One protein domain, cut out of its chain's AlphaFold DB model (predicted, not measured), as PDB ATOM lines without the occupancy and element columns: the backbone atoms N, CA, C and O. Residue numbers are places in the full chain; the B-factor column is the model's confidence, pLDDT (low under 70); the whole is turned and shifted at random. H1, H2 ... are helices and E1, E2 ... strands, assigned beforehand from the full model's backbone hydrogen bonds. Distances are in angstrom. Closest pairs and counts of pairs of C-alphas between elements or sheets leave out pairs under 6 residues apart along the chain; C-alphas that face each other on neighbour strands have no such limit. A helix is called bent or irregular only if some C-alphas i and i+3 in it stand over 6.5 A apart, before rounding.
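What this domain is: This is residues 12 to 220 of the 304 residues of the protein "Peptide-methionine (S)-S-oxide reductase" of Temnothorax longispinosus (UniProt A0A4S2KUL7). A six-stranded sheet, strongly twisted and curled like part of a barrel, has helices H1, H2 and H3 over one face. Beside it sits an all-helical lobe of H4 to H8, whose H6 packs on H1 and beside E2; sheet and lobe together make the longest axis, and a low-confidence tail with H9 comes back near H1. The printed part has 209 residues, with nine named helices and six named strands in the order E1 H1 E2 E3 H2 E4 H3 E5 E6 H4 H5 H6 H7 H8 H9. The sheet is mixed, in the order E5, E4, E1, E3, E2, E6, and the class is mixed, helices and strands. The whole is compact, with a radius of gyration of the C-alphas of 16.8 A and spans of 47 by 36 by 32 A.

How they stand to each other: The printed part opens with E1, residues 12 to 17, in a sheet that runs E5, residues 127 to 130, E4, residues 96 to 100, E1, E3, residues 57 to 64, E2, residues 33 to 41, and E6, residues 134 to 136. E5 and E4 are parallel, with N 98 and O 127 2.8 A apart; the other neighbours are antiparallel, with N 16 and O 97 2.8 A apart for E4 and E1, N 13 and O 62 2.9 A for E1 and E3, N 37 and O 61 2.9 A for the hairpin E2 and E3, and N 40 and O 135 2.8 A for E2 and E6. E2 bends by 63 degrees at residue 38. H1, residues 20 to 29, runs along the strands over E3 at a height over the sheet of 7.7 A. H2, residues 71 to 80, is over E1 at 8.7 A, and H3, residues 103 to 120, is over E4 at 10.1 A. H2 and H3 touch, the C-alphas of Thr 72 and Leu 108 being closest at 6.8 A. E4, H3 and E5 form a strand-helix-strand unit, two parallel neighbour strands with a helix between them along the chain; E1, H1, E2 and E3, H2, E4 are split units, with another strand between the two in the sheet. The three crossovers are right-handed. H4, residues 144 to 147, touches H6, residues 167 to 176, the closest C-alphas being those of Leu 146 and Asn 173, 4.7 A. H6 touches H1 about perpendicular, at 75 degrees, with Ser 25 and Gly 174 closest by C-alphas, 4.0 A. H5, residues 150 to 155, and H4 only just touch, only at the corner, with 3 pairs of C-alphas within 8 A. H7, residues 182 to 192, and H8, residues 196 to 208, form a helical hairpin; their closest C-alphas, of Ile 182 and Thr 203, are 6.5 A apart. H8 touches H6 with residues 202 to 206 alone. H9, residues 216 to 219, touches no helix but is near H1. Every O i to N i+4 pair is within hydrogen-bond range in H1, H2, H3, H5, H6 and H8, and 5 of 7 are in H7; H4 and H9 are too short for such a pair.

Where its parts are: E1 begins at C-alpha 12, (167.310, 210.394, 156.268). E3 is 21.4 A long, E2 20.1 A, H3 25.9 A and H8 18.5 A. H7 is irregular, its C-alphas 187 and 190 being 7.1 A apart. H8 ends at C-alpha 208, (181.333, 231.483, 138.097).

The domain as a whole: The C-alphas of Gly 121 and Thr 155, the two farthest apart, are 48.7 A apart. The printed part has no cut. The links E2 to E3, H2 to E4 and H5 to H6 are long. The mean pLDDT of the printed part is 91.0; residues 86 to 88 and 211 to 220 are under 70.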
ATOM      1  N   ARG A  12     165.863 210.153 156.150       96.69
ATOM      2  CA  ARG A  12     167.310 210.394 156.268       96.69
ATOM      3  C   ARG A  12     168.125 209.465 155.385       96.69
ATOM      4  O   ARG A  12     167.816 208.284 155.278       96.69
ATOM      5  N   ALA A  13     169.183 209.999 154.791       97.88
ATOM      6  CA  ALA A  13     170.245 209.253 154.130       97.88
ATOM      7  C   ALA A  13     171.598 209.692 154.702       97.88
ATOM      8  O   ALA A  13     171.760 210.839 155.120       97.88
ATOM      9  N   THR A  14     172.578 208.790 154.753       98.62
ATOM     10  CA  THR A  14     173.918 209.126 155.249       98.62
ATOM     11  C   THR A  14     174.985 208.460 154.397       98.62
ATOM     12  O   THR A  14     175.022 207.231 154.286       98.62
ATOM     13  N   PHE A  15     175.859 209.278 153.814       98.62
ATOM     14  CA  PHE A  15     176.875 208.833 152.864       98.62
ATOM     15  C   PHE A  15     178.253 209.399 153.200       98.62
ATOM     16  O   PHE A  15     178.363 210.573 153.538       98.62
ATOM     17  N   GLY A  16     179.293 208.580 153.057       97.38
ATOM     18  CA  GLY A  16     180.695 208.989 153.010       97.38
ATOM     19  C   GLY A  16     181.200 208.926 151.574       97.38
ATOM     20  O   GLY A  16     181.088 207.889 150.921       97.38
ATOM     21  N   MET A  17     181.690 210.055 151.069       94.38
ATOM     22  CA  MET A  17     181.993 210.271 149.646       94.38
ATOM     23  C   MET A  17     183.320 211.020 149.452       94.38
ATOM     24  O   MET A  17     183.465 211.834 148.544       94.38
ATOM     25  N   GLY A  18     184.289 210.794 150.339       91.81
ATOM     26  CA  GLY A  18     185.488 211.625 150.426       91.81
ATOM     27  C   GLY A  18     185.270 212.852 151.311       91.81
ATOM     28  O   GLY A  18     184.588 212.752 152.327       91.81
ATOM     29  N   CYS A  19     185.868 213.993 150.946       92.12
ATOM     30  CA  CYS A  19     185.685 215.245 151.688       92.12
ATOM     31  C   CYS A  19     184.205 215.646 151.692       92.12
ATOM     32  O   CYS A  19     183.596 215.847 150.636       92.12
ATOM     33  N   PHE A  20     183.623 215.790 152.881       95.88
ATOM     34  CA  PHE A  20     182.185 216.021 153.028       95.88
ATOM     35  C   PHE A  20     181.688 217.389 152.522       95.88
ATOM     36  O   PHE A  20     180.484 217.556 152.352       95.88
ATOM     37  N   TRP A  21     182.567 218.355 152.218       95.69
ATOM     38  CA  TRP A  21     182.178 219.697 151.762       95.69
ATOM     39  C   TRP A  21     181.563 219.664 150.362       95.69
ATOM     40  O   TRP A  21     180.594 220.375 150.081       95.69
ATOM     41  N   ALA A  22     182.103 218.803 149.496       91.94
ATOM     42  CA  ALA A  22     181.551 218.565 148.169       91.94
ATOM     43  C   ALA A  22     180.176 217.892 148.273       91.94
ATOM     44  O   ALA A  22     179.223 218.352 147.653       91.94
ATOM     45  N   GLY A  23     180.052 216.866 149.126       95.06
ATOM     46  CA  GLY A  23     178.779 216.192 149.396       95.06
ATOM     47  C   GLY A  23     177.713 217.136 149.965       95.06
ATOM     48  O   GLY A  23     176.587 217.145 149.476       95.06
ATOM     49  N   ASP A  24     178.067 217.974 150.946       97.62
ATOM     50  CA  ASP A  24     177.167 218.972 151.547       97.62
ATOM     51  C   ASP A  24     176.595 219.927 150.493       97.62
ATOM     52  O   ASP A  24     175.403 220.223 150.483       97.62
ATOM     53  N   SER A  25     177.444 220.373 149.567       95.62
ATOM     54  CA  SER A  25     177.053 221.291 148.496       95.62
ATOM     55  C   SER A  25     176.215 220.596 147.418       95.62
ATOM     56  O   SER A  25     175.169 221.112 147.027       95.62
ATOM     57  N   LEU A  26     176.633 219.397 146.995       94.88
ATOM     58  CA  LEU A  26     175.938 218.578 146.001       94.88
ATOM     59  C   LEU A  26     174.498 218.285 146.425       94.88
ATOM     60  O   LEU A  26     173.559 218.563 145.683       94.88
ATOM     61  N   PHE A  27     174.314 217.729 147.624       96.75
ATOM     62  CA  PHE A  27     172.979 217.390 148.107       96.75
ATOM     63  C   PHE A  27     172.203 218.628 148.560       96.75
ATOM     64  O   PHE A  27     170.989 218.656 148.396       96.75
ATOM     65  N   GLY A  28     172.876 219.666 149.067       95.81
ATOM     66  CA  GLY A  28     172.230 220.909 149.491       95.81
ATOM     67  C   GLY A  28     171.487 221.628 148.361       95.81
ATOM     68  O   GLY A  28     170.407 222.168 148.591       95.81
ATOM     69  N   ALA A  29     172.005 221.576 147.128       92.62
ATOM     70  CA  ALA A  29     171.321 222.124 145.955       92.62
ATOM     71  C   ALA A  29     170.145 221.260 145.467       92.62
ATOM     72  O   ALA A  29     169.268 221.775 144.782       92.62
ATOM     73  N   LEU A  30     170.072 219.968 145.796       92.62
ATOM     74  CA  LEU A  30     169.139 219.041 145.149       92.62
ATOM     75  C   LEU A  30     167.661 219.354 145.488       92.62
ATOM     76  O   LEU A  30     167.319 219.511 146.666       92.62
ATOM     77  N   PRO A  31     166.743 219.441 144.504       88.50
ATOM     78  CA  PRO A  31     165.311 219.549 144.782       88.50
ATOM     79  C   PRO A  31     164.818 218.365 145.623       88.50
ATOM     80  O   PRO A  31     165.220 217.226 145.399       88.50
ATOM     81  N   GLY A  32     163.969 218.635 146.613       89.06
ATOM     82  CA  GLY A  32     163.490 217.622 147.560       89.06
ATOM     83  C   GLY A  32     164.429 217.338 148.737       89.06
ATOM     84  O   GLY A  32     163.983 216.768 149.728       89.06
ATOM     85  N   VAL A  33     165.695 217.771 148.702       95.19
ATOM     86  CA  VAL A  33     166.530 217.798 149.914       95.19
ATOM     87  C   VAL A  33     166.119 218.986 150.773       95.19
ATOM     88  O   VAL A  33     166.099 220.129 150.316       95.19
ATOM     89  N   ILE A  34     165.787 218.687 152.027       94.75
ATOM     90  CA  ILE A  34     165.338 219.654 153.024       94.75
ATOM     91  C   ILE A  34     166.557 220.303 153.660       94.75
ATOM     92  O   ILE A  34     166.657 221.519 153.682       94.75
ATOM     93  N   ARG A  35     167.499 219.506 154.172       95.62
ATOM     94  CA  ARG A  35     168.728 220.009 154.794       95.62
ATOM     95  C   ARG A  35     169.828 218.965 154.789       95.62
ATOM     96  O   ARG A  35     169.581 217.763 154.686       95.62
ATOM     97  N   THR A  36     171.047 219.440 154.970       98.00
ATOM     98  CA  THR A  36     172.253 218.621 155.044       98.00
ATOM     99  C   THR A  36     173.058 218.993 156.280       98.00
ATOM    100  O   THR A  36     173.032 220.138 156.727       98.00
ATOM    101  N   CYS A  37     173.801 218.044 156.834       97.94
ATOM    102  CA  CYS A  37     174.736 218.300 157.922       97.94
ATOM    103  C   CYS A  37     175.939 217.374 157.794       97.94
ATOM    104  O   CYS A  37     175.777 216.176 157.554       97.94
ATOM    105  N   VAL A  38     177.142 217.925 157.942       98.44
ATOM    106  CA  VAL A  38     178.380 217.149 157.823       98.44
ATOM    107  C   VAL A  38     178.855 216.659 159.182       98.44
ATOM    108  O   VAL A  38     178.623 217.299 160.211       98.44
ATOM    109  N   GLY A  39     179.492 215.494 159.205       97.94
ATOM    110  CA  GLY A  39     179.919 214.867 160.446       97.94
ATOM    111  C   GLY A  39     180.760 213.621 160.256       97.94
ATOM    112  O   GLY A  39     181.230 213.320 159.160       97.94
ATOM    113  N   TYR A  40     180.932 212.891 161.350       98.12
ATOM    114  CA  TYR A  40     181.706 211.661 161.426       98.12
ATOM    115  C   TYR A  40     180.781 210.500 161.802       98.12
ATOM    116  O   TYR A  40     179.999 210.601 162.755       98.12
ATOM    117  N   ALA A  41     180.850 209.403 161.047       97.81
ATOM    118  CA  ALA A  41     180.078 208.194 161.324       97.81
ATOM    119  C   ALA A  41     180.762 206.929 160.775       97.81
ATOM    120  O   ALA A  41     181.729 206.991 160.016       97.81
ATOM    121  N   GLY A  42     180.234 205.760 161.148       96.12
ATOM    122  CA  GLY A  42     180.693 204.456 160.652       96.12
ATOM    123  C   GLY A  42     181.873 203.840 161.411       96.12
ATOM    124  O   GLY A  42     182.298 202.740 161.051       96.12
ATOM    125  N   GLY A  43     182.386 204.522 162.437       95.69
ATOM    126  CA  GLY A  43     183.354 204.006 163.405       95.69
ATOM    127  C   GLY A  43     182.746 203.777 164.792       95.69
ATOM    128  O   GLY A  43     181.538 203.921 164.992       95.69
ATOM    129  N   THR A  44     183.591 203.432 165.761       95.69
ATOM    130  CA  THR A  44     183.204 203.120 167.147       95.69
ATOM    131  C   THR A  44     183.657 204.162 168.167       95.69
ATOM    132  O   THR A  44     183.303 204.066 169.339       95.69
ATOM    133  N   LYS A  45     184.470 205.151 167.778       93.94
ATOM    134  CA  LYS A  45     184.922 206.198 168.708       93.94
ATOM    135  C   LYS A  45     183.751 207.072 169.187       93.94
ATOM    136  O   LYS A  45     183.034 207.631 168.370       93.94
ATOM    137  N   GLU A  46     183.609 207.267 170.499       92.19
ATOM    138  CA  GLU A  46     182.457 207.983 171.087       92.19
ATOM    139  C   GLU A  46     182.429 209.502 170.856       92.19
ATOM    140  O   GLU A  46     181.354 210.087 170.757       92.19
ATOM    141  N   SER A  47     183.594 210.146 170.771       92.38
ATOM    142  CA  SER A  47     183.706 211.601 170.586       92.38
ATOM    143  C   SER A  47     184.777 211.914 169.539       92.38
ATOM    144  O   SER A  47     185.905 212.275 169.896       92.38
ATOM    145  N   PRO A  48     184.496 211.678 168.244       93.62
ATOM    146  CA  PRO A  48     185.393 212.078 167.171       93.62
ATOM    147  C   PRO A  48     185.428 213.606 167.045       93.62
ATOM    148  O   PRO A  48     184.431 214.286 167.266       93.62
ATOM    149  N   ALA A  49     186.591 214.128 166.674       89.75
ATOM    150  CA  ALA A  49     186.804 215.523 166.289       89.75
ATOM    151  C   ALA A  49     187.745 215.533 165.083       89.75
ATOM    152  O   ALA A  49     188.505 214.576 164.926       89.75
ATOM    153  N   TYR A  50     187.771 216.590 164.274       88.06
ATOM    154  CA  TYR A  50     188.519 216.616 163.010       88.06
ATOM    155  C   TYR A  50     189.986 216.182 163.162       88.06
ATOM    156  O   TYR A  50     190.511 215.368 162.405       88.06
ATOM    157  N   LYS A  51     190.654 216.661 164.222       86.94
ATOM    158  CA  LYS A  51     192.059 216.325 164.524       86.94
ATOM    159  C   LYS A  51     192.276 214.856 164.910       86.94
ATOM    160  O   LYS A  51     193.410 214.387 164.908       86.94
ATOM    161  N   ASN A  52     191.221 214.154 165.312       90.75
ATOM    162  CA  ASN A  52     191.261 212.762 165.736       90.75
ATOM    163  C   ASN A  52     189.867 212.120 165.617       90.75
ATOM    164  O   ASN A  52     189.145 211.973 166.612       90.75
ATOM    165  N   ILE A  53     189.497 211.709 164.406       92.19
ATOM    166  CA  ILE A  53     188.198 211.074 164.138       92.19
ATOM    167  C   ILE A  53     188.168 209.582 164.517       92.19
ATOM    168  O   ILE A  53     187.100 208.990 164.608       92.19
ATOM    169  N   GLY A  54     189.327 208.964 164.774       93.94
ATOM    170  CA  GLY A  54     189.430 207.524 165.009       93.94
ATOM    171  C   GLY A  54     189.158 206.712 163.742       93.94
ATOM    172  O   GLY A  54     189.781 206.939 162.709       93.94
ATOM    173  N   ASP A  55     188.240 205.757 163.839       94.56
ATOM    174  CA  ASP A  55     187.826 204.846 162.768       94.56
ATOM    175  C   ASP A  55     186.551 205.300 162.034       94.56
ATOM    176  O   ASP A  55     186.011 204.565 161.201       94.56
ATOM    177  N   HIS A  56     186.075 206.513 162.320       97.06
ATOM    178  CA  HIS A  56     184.982 207.139 161.581       97.06
ATOM    179  C   HIS A  56     185.415 207.611 160.189       97.06
ATOM    180  O   HIS A  56     186.596 207.802 159.894       97.06
ATOM    181  N   THR A  57     184.415 207.824 159.347       96.94
ATOM    182  CA  THR A  57     184.520 208.410 158.011       96.94
ATOM    183  C   THR A  57     183.777 209.745 158.006       96.94
ATOM    184  O   THR A  57     182.782 209.902 158.720       96.94
ATOM    185  N   GLU A  58     184.260 210.712 157.227       97.88
ATOM    186  CA  GLU A  58     183.516 211.936 156.930       97.88
ATOM    187  C   GLU A  58     182.256 211.588 156.143       97.88
ATOM    188  O   GLU A  58     182.309 210.941 155.095       97.88
ATOM    189  N   VAL A  59     181.109 212.011 156.660       98.38
ATOM    190  CA  VAL A  59     179.809 211.736 156.066       98.38
ATOM    191  C   VAL A  59     178.970 213.001 155.962       98.38
ATOM    192  O   VAL A  59     179.089 213.926 156.768       98.38
ATOM    193  N   VAL A  60     178.061 213.002 154.996       98.50
ATOM    194  CA  VAL A  60     176.946 213.939 154.912       98.50
ATOM    195  C   VAL A  60     175.669 213.219 155.345       98.50
ATOM    196  O   VAL A  60     175.322 212.158 154.823       98.50
ATOM    197  N   SER A  61     174.977 213.783 156.333       98.12
ATOM    198  CA  SER A  61     173.613 213.417 156.700       98.12
ATOM    199  C   SER A  61     172.651 214.291 155.908       98.12
ATOM    200  O   SER A  61     172.736 215.515 155.972       98.12
ATOM    201  N   ILE A  62     171.733 213.667 155.181       98.38
ATOM    202  CA  ILE A  62     170.793 214.319 154.272       98.38
ATOM    203  C   ILE A  62     169.392 214.027 154.780       98.38
ATOM    204  O   ILE A  62     169.018 212.864 154.929       98.38
ATOM    205  N   GLU A  63     168.617 215.071 155.028       97.75
ATOM    206  CA  GLU A  63     167.183 214.969 155.260       97.75
ATOM    207  C   GLU A  63     166.458 215.381 153.984       97.75
ATOM    208  O   GLU A  63     166.727 216.450 153.436       97.75
ATOM    209  N   TYR A  64     165.579 214.518 153.486       94.31
ATOM    210  CA  TYR A  64     164.917 214.692 152.198       94.31
ATOM    211  C   TYR A  64     163.441 214.311 152.270       94.31
ATOM    212  O   TYR A  64     163.041 213.473 153.080       94.31
ATOM    213  N   ASP A  65     162.641 214.924 151.407       93.00
ATOM    214  CA  ASP A  65     161.238 214.587 151.215       93.00
ATOM    215  C   ASP A  65     161.118 213.424 150.210       93.00
ATOM    216  O   ASP A  65     161.449 213.608 149.032       93.00
ATOM    217  N   PRO A  66     160.671 212.224 150.640       88.50
ATOM    218  CA  PRO A  66     160.546 211.068 149.757       88.50
ATOM    219  C   PRO A  66     159.505 211.244 148.640       88.50
ATOM    220  O   PRO A  66     159.580 210.515 147.653       88.50
ATOM    221  N   GLU A  67     158.573 212.197 148.763       89.12
ATOM    222  CA  GLU A  67     157.598 212.519 147.711       89.12
ATOM    223  C   GLU A  67     158.228 213.345 146.575       89.12
ATOM    224  O   GLU A  67     157.741 213.336 145.445       89.12
ATOM    225  N   LEU A  68     159.335 214.045 146.856       84.75
ATOM    226  CA  LEU A  68     160.038 214.898 145.892       84.75
ATOM    227  C   LEU A  68     161.311 214.249 145.341       84.75
ATOM    228  O   LEU A  68     161.639 214.432 144.169       84.75
ATOM    229  N   VAL A  69     162.040 213.492 146.167       89.62
ATOM    230  CA  VAL A  69     163.270 212.806 145.759       89.62
ATOM    231  C   VAL A  69     163.379 211.427 146.401       89.62
ATOM    232  O   VAL A  69     163.232 211.248 147.605       89.62
ATOM    233  N   SER A  70     163.671 210.417 145.583       91.69
ATOM    234  CA  SER A  70     163.802 209.036 146.052       91.69
ATOM    235  C   SER A  70     165.209 208.725 146.562       91.69
ATOM    236  O   SER A  70     166.206 209.259 146.070       91.69
ATOM    237  N   TYR A  71     165.318 207.752 147.470       95.75
ATOM    238  CA  TYR A  71     166.617 207.233 147.911       95.75
ATOM    239  C   TYR A  71     167.467 206.697 146.746       95.75
ATOM    240  O   TYR A  71     168.679 206.883 146.718       95.75
ATOM    241  N   THR A  72     166.839 206.092 145.732       92.75
ATOM    242  CA  THR A  72     167.525 205.646 144.509       92.75
ATOM    243  C   THR A  72     168.144 206.793 143.717       92.75
ATOM    244  O   THR A  72     169.218 206.621 143.145       92.75
ATOM    245  N   HIS A  73     167.511 207.972 143.702       90.44
ATOM    246  CA  HIS A  73     168.093 209.160 143.080       90.44
ATOM    247  C   HIS A  73     169.324 209.628 143.868       90.44
ATOM    248  O   HIS A  73     170.369 209.902 143.280       90.44
ATOM    249  N   LEU A  74     169.240 209.639 145.202       94.94
ATOM    250  CA  LEU A  74     170.380 209.969 146.060       94.94
ATOM    251  C   LEU A  74     171.555 208.997 145.854       94.94
ATOM    252  O   LEU A  74     172.697 209.437 145.744       94.94
ATOM    253  N   LEU A  75     171.281 207.694 145.718       95.88
ATOM    254  CA  LEU A  75     172.287 206.685 145.365       95.88
ATOM    255  C   LEU A  75     172.896 206.941 143.977       95.88
ATOM    256  O   LEU A  75     174.104 206.824 143.807       95.88
ATOM    257  N   SER A  76     172.098 207.333 142.982       91.12
ATOM    258  CA  SER A  76     172.615 207.689 141.652       91.12
ATOM    259  C   SER A  76     173.620 208.845 141.718       91.12
ATOM    260  O   SER A  76     174.666 208.799 141.064       91.12
ATOM    261  N   LEU A  77     173.327 209.872 142.522       92.81
ATOM    262  CA  LEU A  77     174.254 210.978 142.761       92.81
ATOM    263  C   LEU A  77     175.485 210.513 143.538       92.81
ATOM    264  O   LEU A  77     176.595 210.884 143.165       92.81
ATOM    265  N   PHE A  78     175.309 209.653 144.543       95.81
ATOM    266  CA  PHE A  78     176.412 209.026 145.267       95.81
ATOM    267  C   PHE A  78     177.403 208.364 144.296       95.81
ATOM    268  O   PHE A  78     178.564 208.761 144.240       95.81
ATOM    269  N   TRP A  79     176.945 207.441 143.446       92.69
ATOM    270  CA  TRP A  79     177.803 206.709 142.500       92.69
ATOM    271  C   TRP A  79     178.423 207.572 141.392       92.69
ATOM    272  O   TRP A  79     179.394 207.160 140.763       92.69
ATOM    273  N   SER A  80     177.871 208.755 141.118       89.88
ATOM    274  CA  SER A  80     178.344 209.618 140.027       89.88
ATOM    275  C   SER A  80     179.371 210.665 140.466       89.88
ATOM    276  O   SER A  80     180.009 211.258 139.603       89.88
ATOM    277  N   ASN A  81     179.539 210.899 141.774       89.44
ATOM    278  CA  ASN A  81     180.241 212.085 142.286       89.44
ATOM    279  C   ASN A  81     181.388 211.790 143.274       89.44
ATOM    280  O   ASN A  81     181.809 212.693 143.993       89.44
ATOM    281  N   HIS A  82     181.902 210.557 143.348       87.88
ATOM    282  CA  HIS A  82     183.114 210.261 144.126       87.88
ATOM    283  C   HIS A  82     183.855 209.015 143.621       87.88
ATOM    284  O   HIS A  82     183.329 208.251 142.815       87.88
ATOM    285  N   GLU A  83     185.076 208.814 144.122       82.00
ATOM    286  CA  GLU A  83     185.890 207.622 143.876       82.00
ATOM    287  C   GLU A  83     185.503 206.484 144.839       82.00
ATOM    288  O   GLU A  83     185.487 206.664 146.058       82.00
ATOM    289  N   TYR A  84     185.224 205.303 144.289       79.56
ATOM    290  CA  TYR A  84     184.721 204.124 145.012       79.56
ATOM    291  C   TYR A  84     185.541 202.847 144.719       79.56
ATOM    292  O   TYR A  84     185.152 201.754 145.148       79.56
ATOM    293  N   SER A  85     186.657 202.952 143.982       70.94
ATOM    294  CA  SER A  85     187.464 201.813 143.515       70.94
ATOM    295  C   SER A  85     188.721 201.523 144.356       70.94
ATOM    296  O   SER A  85     189.215 202.350 145.123       70.94
ATOM    297  N   LEU A  86     189.279 200.317 144.163       61.41
ATOM    298  CA  LEU A  86     190.535 199.829 144.765       61.41
ATOM    299  C   LEU A  86     191.806 200.517 144.246       61.41
ATOM    300  O   LEU A  86     192.892 200.262 144.769       61.41
ATOM    301  N   THR A  87     191.712 201.321 143.187       62.53
ATOM    302  CA  THR A  87     192.896 201.783 142.443       62.53
ATOM    303  C   THR A  87     193.776 202.742 143.246       62.53
ATOM    304  O   THR A  87     194.946 202.937 142.908       62.53
ATOM    305  N   ARG A  88     193.256 203.312 144.340       66.12
ATOM    306  CA  ARG A  88     193.985 204.222 145.227       66.12
ATOM    307  C   ARG A  88     193.811 203.825 146.689       66.12
ATOM    308  O   ARG A  88     192.729 203.453 147.131       66.12
ATOM    309  N   LYS A  89     194.883 203.959 147.474       72.06
ATOM    310  CA  LYS A  89     194.805 203.850 148.937       72.06
ATOM    311  C   LYS A  89     194.134 205.105 149.494       72.06
ATOM    312  O   LYS A  89     194.790 206.127 149.675       72.06
ATOM    313  N   ILE A  90     192.835 205.018 149.760       81.12
ATOM    314  CA  ILE A  90     192.061 206.087 150.394       81.12
ATOM    315  C   ILE A  90     192.161 205.936 151.920       81.12
ATOM    316  O   ILE A  90     192.097 204.830 152.459       81.12
ATOM    317  N   LYS A  91     192.370 207.046 152.640       87.06
ATOM    318  CA  LYS A  91     192.362 207.053 154.114       87.06
ATOM    319  C   LYS A  91     190.966 206.689 154.625       87.06
ATOM    320  O   LYS A  91     189.981 207.102 154.025       87.06
ATOM    321  N   ARG A  92     190.869 206.037 155.793       91.06
ATOM    322  CA  ARG A  92     189.582 205.703 156.445       91.06
ATOM    323  C   ARG A  92     188.607 206.890 156.511       91.06
ATOM    324  O   ARG A  92     187.419 206.722 156.251       91.06
ATOM    325  N   GLN A  93     189.146 208.078 156.779       91.75
ATOM    326  CA  GLN A  93     188.437 209.359 156.797       91.75
ATOM    327  C   GLN A  93     187.622 209.648 155.528       91.75
ATOM    328  O   GLN A  93     186.559 210.238 155.630       91.75
ATOM    329  N   TYR A  94     188.092 209.216 154.358       92.56
ATOM    330  CA  TYR A  94     187.545 209.583 153.046       92.56
ATOM    331  C   TYR A  94     186.952 208.388 152.286       92.56
ATOM    332  O   TYR A  94     186.741 208.467 151.079       92.56
ATOM    333  N   MET A  95     186.733 207.262 152.967       91.81
ATOM    334  CA  MET A  95     186.225 206.042 152.342       91.81
ATOM    335  C   MET A  95     184.813 206.221 151.774       91.81
ATOM    336  O   MET A  95     183.989 206.954 152.319       91.81
ATOM    337  N   SER A  96     184.525 205.468 150.713       95.69
ATOM    338  CA  SER A  96     183.171 205.294 150.191       95.69
ATOM    339  C   SER A  96     182.333 204.474 151.183       95.69
ATOM    340  O   SER A  96     182.656 203.316 151.473       95.69
ATOM    341  N   LEU A  97     181.273 205.071 151.729       97.31
ATOM    342  CA  LEU A  97     180.453 204.490 152.794       97.31
ATOM    343  C   LEU A  97     178.972 204.829 152.594       97.31
ATOM    344  O   LEU A  97     178.613 205.984 152.394       97.31
ATOM    345  N   ILE A  98     178.097 203.837 152.734       98.56
ATOM    346  CA  ILE A  98     176.645 204.010 152.812       98.56
ATOM    347  C   ILE A  98     176.181 203.507 154.179       98.56
ATOM    348  O   ILE A  98     176.370 202.335 154.517       98.56
ATOM    349  N   LEU A  99     175.556 204.391 154.959       98.62
ATOM    350  CA  LEU A  99     174.935 204.046 156.234       98.62
ATOM    351  C   LEU A  99     173.413 204.004 156.069       98.62
ATOM    352  O   LEU A  99     172.769 205.051 155.986       98.62
ATOM    353  N   TYR A 100     172.847 202.798 155.999       98.50
ATOM    354  CA  TYR A 100     171.408 202.608 155.806       98.50
ATOM    355  C   TYR A 100     170.637 202.788 157.118       98.50
ATOM    356  O   TYR A 100     171.056 202.304 158.173       98.50
ATOM    357  N   HIS A 101     169.494 203.469 157.049       97.75
ATOM    358  CA  HIS A 101     168.628 203.751 158.204       97.75
ATOM    359  C   HIS A 101     167.532 202.698 158.403       97.75
ATOM    360  O   HIS A 101     167.043 202.517 159.515       97.75
ATOM    361  N   ASP A 102     167.190 201.965 157.345       97.19
ATOM    362  CA  ASP A 102     166.191 200.901 157.341       97.19
ATOM    363  C   ASP A 102     166.553 199.799 156.324       97.19
ATOM    364  O   ASP A 102     167.550 199.879 155.598       97.19
ATOM    365  N   GLU A 103     165.756 198.733 156.312       97.94
ATOM    366  CA  GLU A 103     165.980 197.573 155.447       97.94
ATOM    367  C   GLU A 103     165.736 197.887 153.961       97.94
ATOM    368  O   GLU A 103     166.412 197.340 153.092       97.94
ATOM    369  N   GLU A 104     164.817 198.810 153.661       97.06
ATOM    370  CA  GLU A 104     164.559 199.273 152.294       97.06
ATOM    371  C   GLU A 104     165.821 199.929 151.711       97.06
ATOM    372  O   GLU A 104     166.266 199.567 150.618       97.06
ATOM    373  N   GLN A 105     166.463 200.822 152.468       98.38
ATOM    374  CA  GLN A 105     167.725 201.445 152.078       98.38
ATOM    375  C   GLN A 105     168.845 200.427 151.886       98.38
ATOM    376  O   GLN A 105     169.602 200.551 150.923       98.38
ATOM    377  N   ARG A 106     168.949 199.409 152.755       98.56
ATOM    378  CA  ARG A 106     169.956 198.344 152.612       98.56
ATOM    379  C   ARG A 106     169.815 197.636 151.265       98.56
ATOM    380  O   ARG A 106     170.782 197.564 150.508       98.56
ATOM    381  N   LEU A 107     168.605 197.175 150.948       98.50
ATOM    382  CA  LEU A 107     168.314 196.449 149.709       98.50
ATOM    383  C   LEU A 107     168.536 197.322 148.466       98.50
ATOM    384  O   LEU A 107     169.123 196.862 147.485       98.50
ATOM    385  N   LEU A 108     168.104 198.587 148.501       97.69
ATOM    386  CA  LEU A 108     168.315 199.532 147.400       97.69
ATOM    387  C   LEU A 108     169.801 199.849 147.192       97.69
ATOM    388  O   LEU A 108     170.264 199.867 146.050       97.69
ATOM    389  N   ALA A 109     170.561 200.053 148.272       98.25
ATOM    390  CA  ALA A 109     171.993 200.320 148.212       98.25
ATOM    391  C   ALA A 109     172.761 199.126 147.627       98.25
ATOM    392  O   ALA A 109     173.512 199.304 146.667       98.25
ATOM    393  N   GLU A 110     172.524 197.913 148.138       98.12
ATOM    394  CA  GLU A 110     173.162 196.679 147.655       98.12
ATOM    395  C   GLU A 110     172.853 196.435 146.173       98.12
ATOM    396  O   GLU A 110     173.772 196.246 145.371       98.12
ATOM    397  N   LYS A 111     171.576 196.547 145.785       97.62
ATOM    398  CA  LYS A 111     171.144 196.412 144.390       97.62
ATOM    399  C   LYS A 111     171.787 197.464 143.484       97.62
ATOM    400  O   LYS A 111     172.255 197.123 142.399       97.62
ATOM    401  N   SER A 112     171.827 198.729 143.910       96.69
ATOM    402  CA  SER A 112     172.425 199.812 143.117       96.69
ATOM    403  C   SER A 112     173.934 199.622 142.926       96.69
ATOM    404  O   SER A 112     174.435 199.823 141.821       96.69
ATOM    405  N   ARG A 113     174.640 199.144 143.963       95.81
ATOM    406  CA  ARG A 113     176.069 198.817 143.900       95.81
ATOM    407  C   ARG A 113     176.322 197.737 142.854       95.81
ATOM    408  O   ARG A 113     177.178 197.911 141.995       95.81
ATOM    409  N   GLU A 114     175.558 196.645 142.884       95.19
ATOM    410  CA  GLU A 114     175.701 195.564 141.901       95.19
ATOM    411  C   GLU A 114     175.441 196.031 140.464       95.19
ATOM    412  O   GLU A 114     176.157 195.635 139.543       95.19
ATOM    413  N   GLN A 115     174.428 196.874 140.264       93.69
ATOM    414  CA  GLN A 115     174.098 197.425 138.950       93.69
ATOM    415  C   GLN A 115     175.222 198.314 138.406       93.69
ATOM    416  O   GLN A 115     175.642 198.132 137.263       93.69
ATOM    417  N   GLU A 116     175.743 199.235 139.219       92.62
ATOM    418  CA  GLU A 116     176.825 200.132 138.802       92.62
ATOM    419  C   GLU A 116     178.152 199.382 138.605       92.62
ATOM    420  O   GLU A 116     178.847 199.642 137.621       92.62
ATOM    421  N   GLN A 117     178.462 198.378 139.433       92.31
ATOM    422  CA  GLN A 117     179.621 197.502 139.219       92.31
ATOM    423  C   GLN A 117     179.550 196.777 137.870       92.31
ATOM    424  O   GLN A 117     180.528 196.763 137.122       92.31
ATOM    425  N   ARG A 118     178.389 196.204 137.519       93.19
ATOM    426  CA  ARG A 118     178.193 195.535 136.219       93.19
ATOM    427  C   ARG A 118     178.316 196.509 135.053       93.19
ATOM    428  O   ARG A 118     178.922 196.170 134.044       93.19
ATOM    429  N   LYS A 119     177.744 197.705 135.192       90.38
ATOM    430  CA  LYS A 119     177.762 198.751 134.163       90.38
ATOM    431  C   LYS A 119     179.173 199.263 133.876       90.38
ATOM    432  O   LYS A 119     179.483 199.535 132.722       90.38
ATOM    433  N   ARG A 120     180.008 199.409 134.909       88.19
ATOM    434  CA  ARG A 120     181.370 199.954 134.787       88.19
ATOM    435  C   ARG A 120     182.447 198.882 134.622       88.19
ATOM    436  O   ARG A 120     183.551 199.202 134.208       88.19
ATOM    437  N   GLY A 121     182.128 197.619 134.909       88.25
ATOM    438  CA  GLY A 121     183.095 196.521 134.852       88.25
ATOM    439  C   GLY A 121     184.144 196.588 135.965       88.25
ATOM    440  O   GLY A 121     185.255 196.097 135.790       88.25
ATOM    441  N   GLU A 122     183.804 197.194 137.104       86.31
ATOM    442  CA  GLU A 122     184.727 197.474 138.208       86.31
ATOM    443  C   GLU A 122     184.228 196.879 139.531       86.31
ATOM    444  O   GLU A 122     183.031 196.671 139.751       86.31
ATOM    445  N   VAL A 123     185.164 196.610 140.446       88.06
ATOM    446  CA  VAL A 123     184.846 196.177 141.811       88.06
ATOM    447  C   VAL A 123     184.833 197.385 142.734       88.06
ATOM    448  O   VAL A 123     185.841 198.077 142.876       88.06
ATOM    449  N   PHE A 124     183.691 197.621 143.376       89.94
ATOM    450  CA  PHE A 124     183.528 198.730 144.311       89.94
ATOM    451  C   PHE A 124     183.877 198.270 145.723       89.94
ATOM    452  O   PHE A 124     183.474 197.188 146.148       89.94
ATOM    453  N   VAL A 125     184.589 199.115 146.469       89.88
ATOM    454  CA  VAL A 125     184.931 198.871 147.885       89.88
ATOM    455  C   VAL A 125     184.022 199.606 148.856       89.88
ATOM    456  O   VAL A 125     184.303 199.656 150.051       89.88
ATOM    457  N   THR A 126     182.927 200.171 148.352       94.81
ATOM    458  CA  THR A 126     181.933 200.863 149.164       94.81
ATOM    459  C   THR A 126     181.398 199.958 150.264       94.81
ATOM    460  O   THR A 126     180.790 198.912 150.007       94.81
ATOM    461  N   GLU A 127     181.589 200.398 151.503       95.62
ATOM    462  CA  GLU A 127     181.018 199.743 152.671       95.62
ATOM    463  C   GLU A 127     179.532 200.095 152.774       95.62
ATOM    464  O   GLU A 127     179.169 201.266 152.775       95.62
ATOM    465  N   ILE A 128     178.665 199.089 152.893       97.94
ATOM    466  CA  ILE A 128     177.235 199.275 153.175       97.94
ATOM    467  C   ILE A 128     176.989 198.737 154.583       97.94
ATOM    468  O   ILE A 128     177.144 197.540 154.828       97.94
ATOM    469  N   LYS A 129     176.669 199.620 155.530       97.81
ATOM    470  CA  LYS A 129     176.558 199.296 156.961       97.81
ATOM    471  C   LYS A 129     175.300 199.903 157.569       97.81
ATOM    472  O   LYS A 129     174.789 200.904 157.080       97.81
ATOM    473  N   LYS A 130     174.811 199.307 158.659       98.12
ATOM    474  CA  LYS A 130     173.686 199.870 159.411       98.12
ATOM    475  C   LYS A 130     174.111 201.191 160.043       98.12
ATOM    476  O   LYS A 130     175.173 201.260 160.663       98.12
ATOM    477  N   PHE A 131     173.282 202.217 159.915       98.00
ATOM    478  CA  PHE A 131     173.461 203.461 160.647       98.00
ATOM    479  C   PHE A 131     173.377 203.198 162.160       98.00
ATOM    480  O   PHE A 131     172.469 202.512 162.631       98.00
ATOM    481  N   ALA A 132     174.332 203.741 162.916       95.19
ATOM    482  CA  ALA A 132     174.399 203.584 164.370       95.19
ATOM    483  C   ALA A 132     174.339 204.940 165.082       95.19
ATOM    484  O   ALA A 132     173.385 205.226 165.800       95.19
ATOM    485  N   LYS A 133     175.351 205.784 164.865       95.88
ATOM    486  CA  LYS A 133     175.478 207.100 165.493       95.88
ATOM    487  C   LYS A 133     176.094 208.086 164.507       95.88
ATOM    488  O   LYS A 133     176.941 207.708 163.697       95.88
ATOM    489  N   PHE A 134     175.655 209.336 164.591       96.94
ATOM    490  CA  PHE A 134     176.204 210.463 163.845       96.94
ATOM    491  C   PHE A 134     176.786 211.471 164.828       96.94
ATOM    492  O   PHE A 134     176.125 211.833 165.804       96.94
ATOM    493  N   HIS A 135     178.006 211.921 164.558       97.50
ATOM    494  CA  HIS A 135     178.673 212.971 165.315       97.50
ATOM    495  C   HIS A 135     178.793 214.200 164.414       97.50
ATOM    496  O   HIS A 135     179.586 214.150 163.472       97.50
ATOM    497  N   PRO A 136     178.018 215.275 164.648       96.69
ATOM    498  CA  PRO A 136     178.171 216.509 163.887       96.69
ATOM    499  C   PRO A 136     179.626 216.981 163.914       96.69
ATOM    500  O   PRO A 136     180.266 216.959 164.967       96.69
ATOM    501  N   ALA A 137     180.145 217.377 162.755       96.31
ATOM    502  CA  ALA A 137     181.448 218.022 162.680       96.31
ATOM    503  C   ALA A 137     181.359 219.440 163.249       96.31
ATOM    504  O   ALA A 137     180.277 220.019 163.361       96.31
ATOM    505  N   GLU A 138     182.518 219.989 163.582       94.75
ATOM    506  CA  GLU A 138     182.671 221.336 164.110       94.75
ATOM    507  C   GLU A 138     182.042 222.399 163.193       94.75
ATOM    508  O   GLU A 138     182.020 222.242 161.970       94.75
ATOM    509  N   ASP A 139     181.577 223.506 163.778       94.00
ATOM    510  CA  ASP A 139     180.768 224.514 163.077       94.00
ATOM    511  C   ASP A 139     181.429 225.035 161.801       94.00
ATOM    512  O   ASP A 139     180.755 225.184 160.789       94.00
ATOM    513  N   TYR A 140     182.752 225.221 161.795       92.31
ATOM    514  CA  TYR A 140     183.499 225.705 160.627       92.31
ATOM    515  C   TYR A 140     183.464 224.754 159.414       92.31
ATOM    516  O   TYR A 140     183.840 225.151 158.313       92.31
ATOM    517  N   HIS A 141     183.030 223.500 159.583       95.81
ATOM    518  CA  HIS A 141     182.809 222.575 158.470       95.81
ATOM    519  C   HIS A 141     181.394 222.661 157.884       95.81
ATOM    520  O   HIS A 141     181.193 222.257 156.737       95.81
ATOM    521  N   GLN A 142     180.414 223.163 158.639       97.69
ATOM    522  CA  GLN A 142     179.009 223.167 158.229       97.69
ATOM    523  C   GLN A 142     178.771 224.207 157.139       97.69
ATOM    524  O   GLN A 142     178.986 225.389 157.373       97.69
ATOM    525  N   LYS A 143     178.274 223.825 155.956       97.75
ATOM    526  CA  LYS A 143     178.036 224.795 154.870       97.75
ATOM    527  C   LYS A 143     179.297 225.598 154.530       97.75
ATOM    528  O   LYS A 143     179.257 226.818 154.384       97.75
ATOM    529  N   TYR A 144     180.427 224.895 154.437       95.81
ATOM    530  CA  TYR A 144     181.759 225.478 154.264       95.81
ATOM    531  C   TYR A 144     181.833 226.523 153.141       95.81
ATOM    532  O   TYR A 144     182.437 227.578 153.320       95.81
ATOM    533  N   ARG A 145     181.177 226.273 151.998       94.88
ATOM    534  CA  ARG A 145     181.162 227.228 150.881       94.88
ATOM    535  C   ARG A 145     180.405 228.490 151.244       94.88
ATOM    536  O   ARG A 145     180.929 229.571 151.027       94.88
ATOM    537  N   LEU A 146     179.233 228.362 151.862       96.38
ATOM    538  CA  LEU A 146     178.455 229.507 152.333       96.38
ATOM    539  C   LEU A 146     179.206 230.339 153.385       96.38
ATOM    540  O   LEU A 146     179.135 231.565 153.344       96.38
ATOM    541  N   GLN A 147     179.953 229.704 154.294       94.88
ATOM    542  CA  GLN A 147     180.728 230.413 155.324       94.88
ATOM    543  C   GLN A 147     181.827 231.317 154.760       94.88
ATOM    544  O   GLN A 147     182.172 232.317 155.388       94.88
ATOM    545  N   ASN A 148     182.309 231.041 153.547       94.00
ATOM    546  CA  ASN A 148     183.235 231.930 152.846       94.00
ATOM    547  C   ASN A 148     182.559 233.208 152.304       94.00
ATOM    548  O   ASN A 148     183.240 234.077 151.761       94.00
ATOM    549  N   HIS A 149     181.245 233.370 152.504       95.25
ATOM    550  CA  HIS A 149     180.476 234.571 152.168       95.25
ATOM    551  C   HIS A 149     179.767 235.146 153.412       95.25
ATOM    552  O   HIS A 149     178.536 235.095 153.493       95.25
ATOM    553  N   PRO A 150     180.499 235.748 154.377       94.31
ATOM    554  CA  PRO A 150     179.923 236.236 155.638       94.31
ATOM    555  C   PRO A 150     178.747 237.201 155.453       94.31
ATOM    556  O   PRO A 150     177.741 237.101 156.152       94.31
ATOM    557  N   TRP A 151     178.835 238.081 154.451       95.62
ATOM    558  CA  TRP A 151     177.759 239.011 154.101       95.62
ATOM    559  C   TRP A 151     176.449 238.293 153.739       95.62
ATOM    560  O   TRP A 151     175.370 238.750 154.113       95.62
ATOM    561  N   LEU A 152     176.532 237.158 153.033       94.62
ATOM    562  CA  LEU A 152     175.353 236.391 152.632       94.62
ATOM    563  C   LEU A 152     174.714 235.674 153.830       94.62
ATOM    564  O   LEU A 152     173.488 235.599 153.905       94.62
ATOM    565  N   ILE A 153     175.524 235.186 154.775       94.19
ATOM    566  CA  ILE A 153     175.036 234.618 156.040       94.19
ATOM    567  C   ILE A 153     174.259 235.678 156.825       94.19
ATOM    568  O   ILE A 153     173.102 235.448 157.178       94.19
ATOM    569  N   GLU A 154     174.865 236.851 157.019       92.75
ATOM    570  CA  GLU A 154     174.274 237.954 157.779       92.75
ATOM    571  C   GLU A 154     172.955 238.433 157.157       92.75
ATOM    572  O   GLU A 154     171.919 238.449 157.822       92.75
ATOM    573  N   THR A 155     172.949 238.748 155.855       92.81
ATOM    574  CA  THR A 155     171.740 239.244 155.173       92.81
ATOM    575  C   THR A 155     170.621 238.206 155.069       92.81
ATOM    576  O   THR A 155     169.477 238.591 154.831       92.81
ATOM    577  N   SER A 156     170.938 236.915 155.209       92.00
ATOM    578  CA  SER A 156     169.955 235.823 155.184       92.00
ATOM    579  C   SER A 156     169.446 235.460 156.584       92.00
ATOM    580  O   SER A 156     168.670 234.517 156.721       92.00
ATOM    581  N   GLY A 157     169.888 236.173 157.631       91.75
ATOM    582  CA  GLY A 157     169.512 235.900 159.021       91.75
ATOM    583  C   GLY A 157     170.018 234.551 159.538       91.75
ATOM    584  O   GLY A 157     169.427 233.985 160.458       91.75
ATOM    585  N   LEU A 158     171.075 234.008 158.927       93.44
ATOM    586  CA  LEU A 158     171.679 232.748 159.333       93.44
ATOM    587  C   LEU A 158     172.739 232.991 160.407       93.44
ATOM    588  O   LEU A 158     173.429 234.008 160.406       93.44
ATOM    589  N   THR A 159     172.903 232.019 161.297       91.81
ATOM    590  CA  THR A 159     173.978 231.997 162.292       91.81
ATOM    591  C   THR A 159     174.688 230.652 162.255       91.81
ATOM    592  O   THR A 159     174.135 229.662 161.765       91.81
ATOM    593  N   THR A 160     175.918 230.605 162.766       87.81
ATOM    594  CA  THR A 160     176.758 229.398 162.809       87.81
ATOM    595  C   THR A 160     176.057 228.212 163.469       87.81
ATOM    596  O   THR A 160     176.194 227.082 163.006       87.81
ATOM    597  N   GLU A 161     175.217 228.470 164.472       88.69
ATOM    598  CA  GLU A 161     174.536 227.447 165.271       88.69
ATOM    599  C   GLU A 161     173.406 226.743 164.503       88.69
ATOM    600  O   GLU A 161     173.022 225.625 164.852       88.69
ATOM    601  N   ILE A 162     172.857 227.377 163.458       91.62
ATOM    602  CA  ILE A 162     171.708 226.848 162.706       91.62
ATOM    603  C   ILE A 162     172.071 226.339 161.306       91.62
ATOM    604  O   ILE A 162     171.208 225.816 160.604       91.62
ATOM    605  N   LEU A 163     173.336 226.435 160.879       93.88
ATOM    606  CA  LEU A 163     173.756 226.027 159.526       93.88
ATOM    607  C   LEU A 163     173.500 224.541 159.232       93.88
ATOM    608  O   LEU A 163     173.172 224.181 158.102       93.88
ATOM    609  N   CYS A 164     173.627 223.679 160.244       92.25
ATOM    610  CA  CYS A 164     173.357 222.240 160.139       92.25
ATOM    611  C   CYS A 164     171.848 221.925 160.051       92.25
ATOM    612  O   CYS A 164     171.456 220.899 159.498       92.25
ATOM    613  N   THR A 165     170.982 222.792 160.587       92.31
ATOM    614  CA  THR A 165     169.537 222.528 160.708       92.31
ATOM    615  C   THR A 165     168.674 223.340 159.746       92.31
ATOM    616  O   THR A 165     167.501 223.000 159.587       92.31
ATOM    617  N   SER A 166     169.239 224.366 159.103       94.56
ATOM    618  CA  SER A 166     168.540 225.306 158.227       94.56
ATOM    619  C   SER A 166     168.422 224.798 156.782       94.56
ATOM    620  O   SER A 166     169.447 224.595 156.118       94.56
ATOM    621  N   PRO A 167     167.191 224.668 156.244       94.88
ATOM    622  CA  PRO A 167     166.976 224.367 154.831       94.88
ATOM    623  C   PRO A 167     167.557 225.419 153.888       94.88
ATOM    624  O   PRO A 167     168.204 225.088 152.894       94.88
ATOM    625  N   LEU A 168     167.395 226.698 154.243       95.56
ATOM    626  CA  LEU A 168     167.940 227.808 153.467       95.56
ATOM    627  C   LEU A 168     169.464 227.712 153.380       95.56
ATOM    628  O   LEU A 168     170.025 227.855 152.299       95.56
ATOM    629  N   ALA A 169     170.139 227.410 154.494       97.00
ATOM    630  CA  ALA A 169     171.592 227.287 154.501       97.00
ATOM    631  C   ALA A 169     172.074 226.176 153.554       97.00
ATOM    632  O   ALA A 169     173.025 226.392 152.805       97.00
ATOM    633  N   ALA A 170     171.398 225.018 153.535       96.69
ATOM    634  CA  ALA A 170     171.707 223.922 152.612       96.69
ATOM    635  C   ALA A 170     171.590 224.339 151.145       96.69
ATOM    636  O   ALA A 170     172.529 224.122 150.374       96.69
ATOM    637  N   LYS A 171     170.498 225.025 150.796       95.94
ATOM    638  CA  LYS A 171     170.277 225.545 149.445       95.94
ATOM    639  C   LYS A 171     171.339 226.558 149.044       95.94
ATOM    640  O   LYS A 171     171.982 226.397 148.010       95.94
ATOM    641  N   LEU A 172     171.582 227.560 149.888       96.50
ATOM    642  CA  LEU A 172     172.573 228.601 149.619       96.50
ATOM    643  C   LEU A 172     173.985 228.031 149.456       96.50
ATOM    644  O   LEU A 172     174.688 228.417 148.528       96.50
ATOM    645  N   ASN A 173     174.387 227.084 150.307       96.94
ATOM    646  CA  ASN A 173     175.684 226.421 150.193       96.94
ATOM    647  C   ASN A 173     175.839 225.669 148.865       96.94
ATOM    648  O   ASN A 173     176.891 225.760 148.238       96.94
ATOM    649  N   GLY A 174     174.796 224.963 148.423       94.94
ATOM    650  CA  GLY A 174     174.808 224.257 147.143       94.94
ATOM    651  C   GLY A 174     174.861 225.194 145.934       94.94
ATOM    652  O   GLY A 174     175.665 224.978 145.029       94.94
ATOM    653  N   TYR A 175     174.056 226.261 145.928       94.75
ATOM    654  CA  TYR A 175     174.044 227.232 144.829       94.75
ATOM    655  C   TYR A 175     175.345 228.028 144.727       94.75
ATOM    656  O   TYR A 175     175.897 228.147 143.637       94.75
ATOM    657  N   ILE A 176     175.882 228.507 145.853       94.81
ATOM    658  CA  ILE A 176     177.189 229.175 145.876       94.81
ATOM    659  C   ILE A 176     178.288 228.246 145.362       94.81
ATOM    660  O   ILE A 176     179.189 228.705 144.674       94.81
ATOM    661  N   ALA A 177     178.212 226.946 145.641       91.88
ATOM    662  CA  ALA A 177     179.173 225.975 145.131       91.88
ATOM    663  C   ALA A 177     179.015 225.647 143.633       91.88
ATOM    664  O   ALA A 177     179.803 224.858 143.126       91.88
ATOM    665  N   GLY A 178     177.999 226.177 142.942       89.75
ATOM    666  CA  GLY A 178     177.729 225.857 141.535       89.75
ATOM    667  C   GLY A 178     177.091 224.480 141.302       89.75
ATOM    668  O   GLY A 178     177.051 224.010 140.168       89.75
ATOM    669  N   ALA A 179     176.574 223.821 142.348       88.38
ATOM    670  CA  ALA A 179     175.959 222.492 142.236       88.38
ATOM    671  C   ALA A 179     174.541 222.509 141.620       88.38
ATOM    672  O   ALA A 179     174.013 221.458 141.261       88.38
ATOM    673  N   GLY A 180     173.922 223.688 141.509       85.62
ATOM    674  CA  GLY A 180     172.614 223.903 140.882       85.62
ATOM    675  C   GLY A 180     172.709 224.754 139.613       85.62
ATOM    676  O   GLY A 180     173.724 225.392 139.352       85.62
ATOM    677  N   THR A 181     171.632 224.786 138.827       88.06
ATOM    678  CA  THR A 181     171.530 225.649 137.631       88.06
ATOM    679  C   THR A 181     170.829 226.968 137.949       88.06
ATOM    680  O   THR A 181     170.072 227.049 138.919       88.06
ATOM    681  N   ILE A 182     171.035 227.991 137.110       89.31
ATOM    682  CA  ILE A 182     170.326 229.279 137.224       89.31
ATOM    683  C   ILE A 182     168.810 229.052 137.134       89.31
ATOM    684  O   ILE A 182     168.088 229.460 138.036       89.31
ATOM    685  N   ASP A 183     168.339 228.284 136.149       89.25
ATOM    686  CA  ASP A 183     166.915 227.952 135.979       89.25
ATOM    687  C   ASP A 183     166.305 227.245 137.199       89.25
ATOM    688  O   ASP A 183     165.109 227.347 137.488       89.25
ATOM    689  N   GLN A 184     167.099 226.442 137.909       89.38
ATOM    690  CA  GLN A 184     166.654 225.823 139.152       89.38
ATOM    691  C   GLN A 184     166.549 226.863 140.271       89.38
ATOM    692  O   GLN A 184     165.519 226.922 140.942       89.38
ATOM    693  N   PHE A 185     167.582 227.690 140.436       92.56
ATOM    694  CA  PHE A 185     167.603 228.739 141.447       92.56
ATOM    695  C   PHE A 185     166.449 229.726 141.264       92.56
ATOM    696  O   PHE A 185     165.740 230.015 142.224       92.56
ATOM    697  N   GLU A 186     166.188 230.176 140.036       92.12
ATOM    698  CA  GLU A 186     165.095 231.102 139.720       92.12
ATOM    699  C   GLU A 186     163.713 230.524 140.051       92.12
ATOM    700  O   GLU A 186     162.840 231.248 140.529       92.12
ATOM    701  N   ARG A 187     163.513 229.212 139.866       90.50
ATOM    702  CA  ARG A 187     162.262 228.535 140.248       90.50
ATOM    703  C   ARG A 187     162.081 228.424 141.757       90.50
ATOM    704  O   ARG A 187     160.948 228.472 142.233       90.50
ATOM    705  N   GLU A 188     163.165 228.251 142.507       89.75
ATOM    706  CA  GLU A 188     163.118 228.153 143.970       89.75
ATOM    707  C   GLU A 188     163.102 229.530 144.653       89.75
ATOM    708  O   GLU A 188     162.570 229.649 145.759       89.75
ATOM    709  N   LEU A 189     163.617 230.574 143.994       90.56
ATOM    710  CA  LEU A 189     163.803 231.922 144.533       90.56
ATOM    711  C   LEU A 189     162.582 232.496 145.284       90.56
ATOM    712  O   LEU A 189     162.791 233.024 146.381       90.56
ATOM    713  N   PRO A 190     161.325 232.359 144.800       90.50
ATOM    714  CA  PRO A 190     160.150 232.862 145.518       90.50
ATOM    715  C   PRO A 190     159.973 232.270 146.924       90.50
ATOM    716  O   PRO A 190     159.409 232.923 147.798       90.50
ATOM    717  N   ASN A 191     160.480 231.056 147.155       87.75
ATOM    718  CA  ASN A 191     160.334 230.323 148.412       87.75
ATOM    719  C   ASN A 191     161.543 230.482 149.348       87.75
ATOM    720  O   ASN A 191     161.481 230.059 150.500       87.75
ATOM    721  N   LEU A 192     162.646 231.080 148.878       88.69
ATOM    722  CA  LEU A 192     163.883 231.222 149.658       88.69
ATOM    723  C   LEU A 192     163.898 232.467 150.558       88.69
ATOM    724  O   LEU A 192     164.749 232.565 151.438       88.69
ATOM    725  N   GLY A 193     162.983 233.421 150.348       88.69
ATOM    726  CA  GLY A 193     162.903 234.641 151.163       88.69
ATOM    727  C   GLY A 193     164.121 235.564 151.029       88.69
ATOM    728  O   GLY A 193     164.449 236.291 151.964       88.69
ATOM    729  N   LEU A 194     164.813 235.520 149.887       91.69
ATOM    730  CA  LEU A 194     166.035 236.285 149.635       91.69
ATOM    731  C   LEU A 194     165.735 237.699 149.131       91.69
ATOM    732  O   LEU A 194     164.770 237.931 148.405       91.69
ATOM    733  N   THR A 195     166.614 238.645 149.465       92.38
ATOM    734  CA  THR A 195     166.579 239.978 148.851       92.38
ATOM    735  C   THR A 195     167.056 239.914 147.399       92.38
ATOM    736  O   THR A 195     167.845 239.040 147.036       92.38
ATOM    737  N   GLU A 196     166.655 240.883 146.573       93.06
ATOM    738  CA  GLU A 196     167.109 240.979 145.179       93.06
ATOM    739  C   GLU A 196     168.643 241.032 145.069       93.06
ATOM    740  O   GLU A 196     169.237 240.359 144.230       93.06
ATOM    741  N   LYS A 197     169.307 241.757 145.982       94.81
ATOM    742  CA  LYS A 197     170.776 241.828 146.037       94.81
ATOM    743  C   LYS A 197     171.403 240.471 146.349       94.81
ATOM    744  O   LYS A 197     172.391 240.098 145.723       94.81
ATOM    745  N   SER A 198     170.841 239.738 147.312       94.31
ATOM    746  CA  SER A 198     171.305 238.390 147.663       94.31
ATOM    747  C   SER A 198     171.121 237.431 146.486       94.31
ATOM    748  O   SER A 198     172.032 236.669 146.180       94.31
ATOM    749  N   ALA A 199     169.987 237.513 145.788       94.69
ATOM    750  CA  ALA A 199     169.704 236.694 144.615       94.69
ATOM    751  C   ALA A 199     170.702 236.960 143.479       94.69
ATOM    752  O   ALA A 199     171.326 236.023 142.991       94.69
ATOM    753  N   GLN A 200     170.933 238.229 143.122       94.75
ATOM    754  CA  GLN A 200     171.925 238.613 142.109       94.75
ATOM    755  C   GLN A 200     173.338 238.138 142.475       94.75
ATOM    756  O   GLN A 200     174.073 237.648 141.616       94.75
ATOM    757  N   TYR A 201     173.710 238.249 143.756       95.38
ATOM    758  CA  TYR A 201     174.987 237.752 144.259       95.38
ATOM    759  C   TYR A 201     175.116 236.240 144.059       95.38
ATOM    760  O   TYR A 201     176.112 235.783 143.511       95.38
ATOM    761  N   ILE A 202     174.104 235.461 144.443       94.56
ATOM    762  CA  ILE A 202     174.117 234.001 144.287       94.56
ATOM    763  C   ILE A 202     174.161 233.609 142.807       94.56
ATOM    764  O   ILE A 202     174.979 232.769 142.442       94.56
ATOM    765  N   THR A 203     173.363 234.243 141.942       93.75
ATOM    766  CA  THR A 203     173.361 233.970 140.494       93.75
ATOM    767  C   THR A 203     174.743 234.165 139.874       93.75
ATOM    768  O   THR A 203     175.167 233.348 139.055       93.75
ATOM    769  N   LYS A 204     175.483 235.199 140.302       93.56
ATOM    770  CA  LYS A 204     176.875 235.404 139.887       93.56
ATOM    771  C   LYS A 204     177.743 234.185 140.228       93.56
ATOM    772  O   LYS A 204     178.415 233.665 139.344       93.56
ATOM    773  N   TYR A 205     177.690 233.702 141.471       92.31
ATOM    774  CA  TYR A 205     178.492 232.550 141.900       92.31
ATOM    775  C   TYR A 205     178.044 231.229 141.277       92.31
ATOM    776  O   TYR A 205     178.901 230.408 140.973       92.31
ATOM    777  N   ILE A 206     176.746 231.031 141.021       90.88
ATOM    778  CA  ILE A 206     176.269 229.866 140.259       90.88
ATOM    779  C   ILE A 206     176.958 229.831 138.890       90.88
ATOM    780  O   ILE A 206     177.426 228.775 138.478       90.88
ATOM    781  N   SER A 207     177.043 230.974 138.203       87.69
ATOM    782  CA  SER A 207     177.690 231.064 136.891       87.69
ATOM    783  C   SER A 207     179.211 230.921 136.963       87.69
ATOM    784  O   SER A 207     179.790 230.269 136.099       87.69
ATOM    785  N   GLU A 208     179.868 231.537 137.948       87.62
ATOM    786  CA  GLU A 208     181.333 231.483 138.097       87.62
ATOM    787  C   GLU A 208     181.820 230.093 138.526       87.62
ATOM    788  O   GLU A 208     182.864 229.635 138.066       87.62
ATOM    789  N   ASN A 209     181.040 229.401 139.360       84.75
ATOM    790  CA  ASN A 209     181.363 228.075 139.880       84.75
ATOM    791  C   ASN A 209     180.703 226.943 139.079       84.75
ATOM    792  O   ASN A 209     180.790 225.779 139.467       84.75
ATOM    793  N   GLN A 210     180.047 227.240 137.952       72.38
ATOM    794  CA  GLN A 210     179.399 226.215 137.139       72.38
ATOM    795  C   GLN A 210     180.432 225.199 136.630       72.38
ATOM    796  O   GLN A 210     181.355 225.536 135.891       72.38
ATOM    797  N   GLY A 211     180.267 223.932 137.014       58.41
ATOM    798  CA  GLY A 211     181.202 222.864 136.651       58.41
ATOM    799  C   GLY A 211     182.485 222.825 137.489       58.41
ATOM    800  O   GLY A 211     183.348 221.990 137.210       58.41
ATOM    801  N   SER A 212     182.615 223.663 138.524       55.25
ATOM    802  CA  SER A 212     183.670 223.495 139.518       55.25
ATOM    803  C   SER A 212     183.276 222.383 140.498       55.25
ATOM    804  O   SER A 212     182.210 222.375 141.109       55.25
ATOM    805  N   VAL A 213     184.132 221.371 140.610       52.81
ATOM    806  CA  VAL A 213     184.145 220.456 141.758       52.81
ATOM    807  C   VAL A 213     185.232 220.919 142.716       52.81
ATOM    808  O   VAL A 213     186.092 221.709 142.328       52.81
ATOM    809  N   ALA A 214     185.155 220.457 143.967       53.69
ATOM    810  CA  ALA A 214     186.043 220.848 145.058       53.69
ATOM    811  C   ALA A 214     187.490 221.101 144.604       53.69
ATOM    812  O   ALA A 214     188.086 220.291 143.890       53.69
ATOM    813  N   GLU A 215     188.032 222.257 144.995       54.41
ATOM    814  CA  GLU A 215     189.365 222.650 144.575       54.41
ATOM    815  C   GLU A 215     190.371 221.641 145.140       54.41
ATOM    816  O   GLU A 215     190.182 221.134 146.249       54.41
ATOM    817  N   PRO A 216     191.480 221.352 144.441       53.03
ATOM    818  CA  PRO A 216     192.527 220.476 144.966       53.03
ATOM    819  C   PRO A 216     192.967 220.843 146.397       53.03
ATOM    820  O   PRO A 216     193.262 219.964 147.208       53.03
ATOM    821  N   LEU A 217     192.920 222.135 146.739       58.31
ATOM    822  CA  LEU A 217     193.206 222.662 148.072       58.31
ATOM    823  C   LEU A 217     192.233 222.172 149.165       58.31
ATOM    824  O   LEU A 217     192.628 222.027 150.326       58.31
ATOM    825  N   ASP A 218     190.976 221.912 148.810       52.31
ATOM    826  CA  ASP A 218     189.944 221.430 149.731       52.31
ATOM    827  C   ASP A 218     190.192 219.983 150.172       52.31
ATOM    828  O   ASP A 218     189.784 219.580 151.261       52.31
ATOM    829  N   HIS A 219     190.893 219.213 149.339       58.78
ATOM    830  CA  HIS A 219     191.281 217.830 149.611       58.78
ATOM    831  C   HIS A 219     192.694 217.707 150.193       58.78
ATOM    832  O   HIS A 219     193.013 216.706 150.841       58.78
ATOM    833  N   ALA A 220     193.542 218.713 149.972       61.97
ATOM    834  CA  ALA A 220     194.903 218.736 150.476       61.97
ATOM    835  C   ALA A 220     194.920 218.809 152.011       61.97
ATOM    836  O   ALA A 220     194.192 219.582 152.641       61.97
TER     837      ALA A 220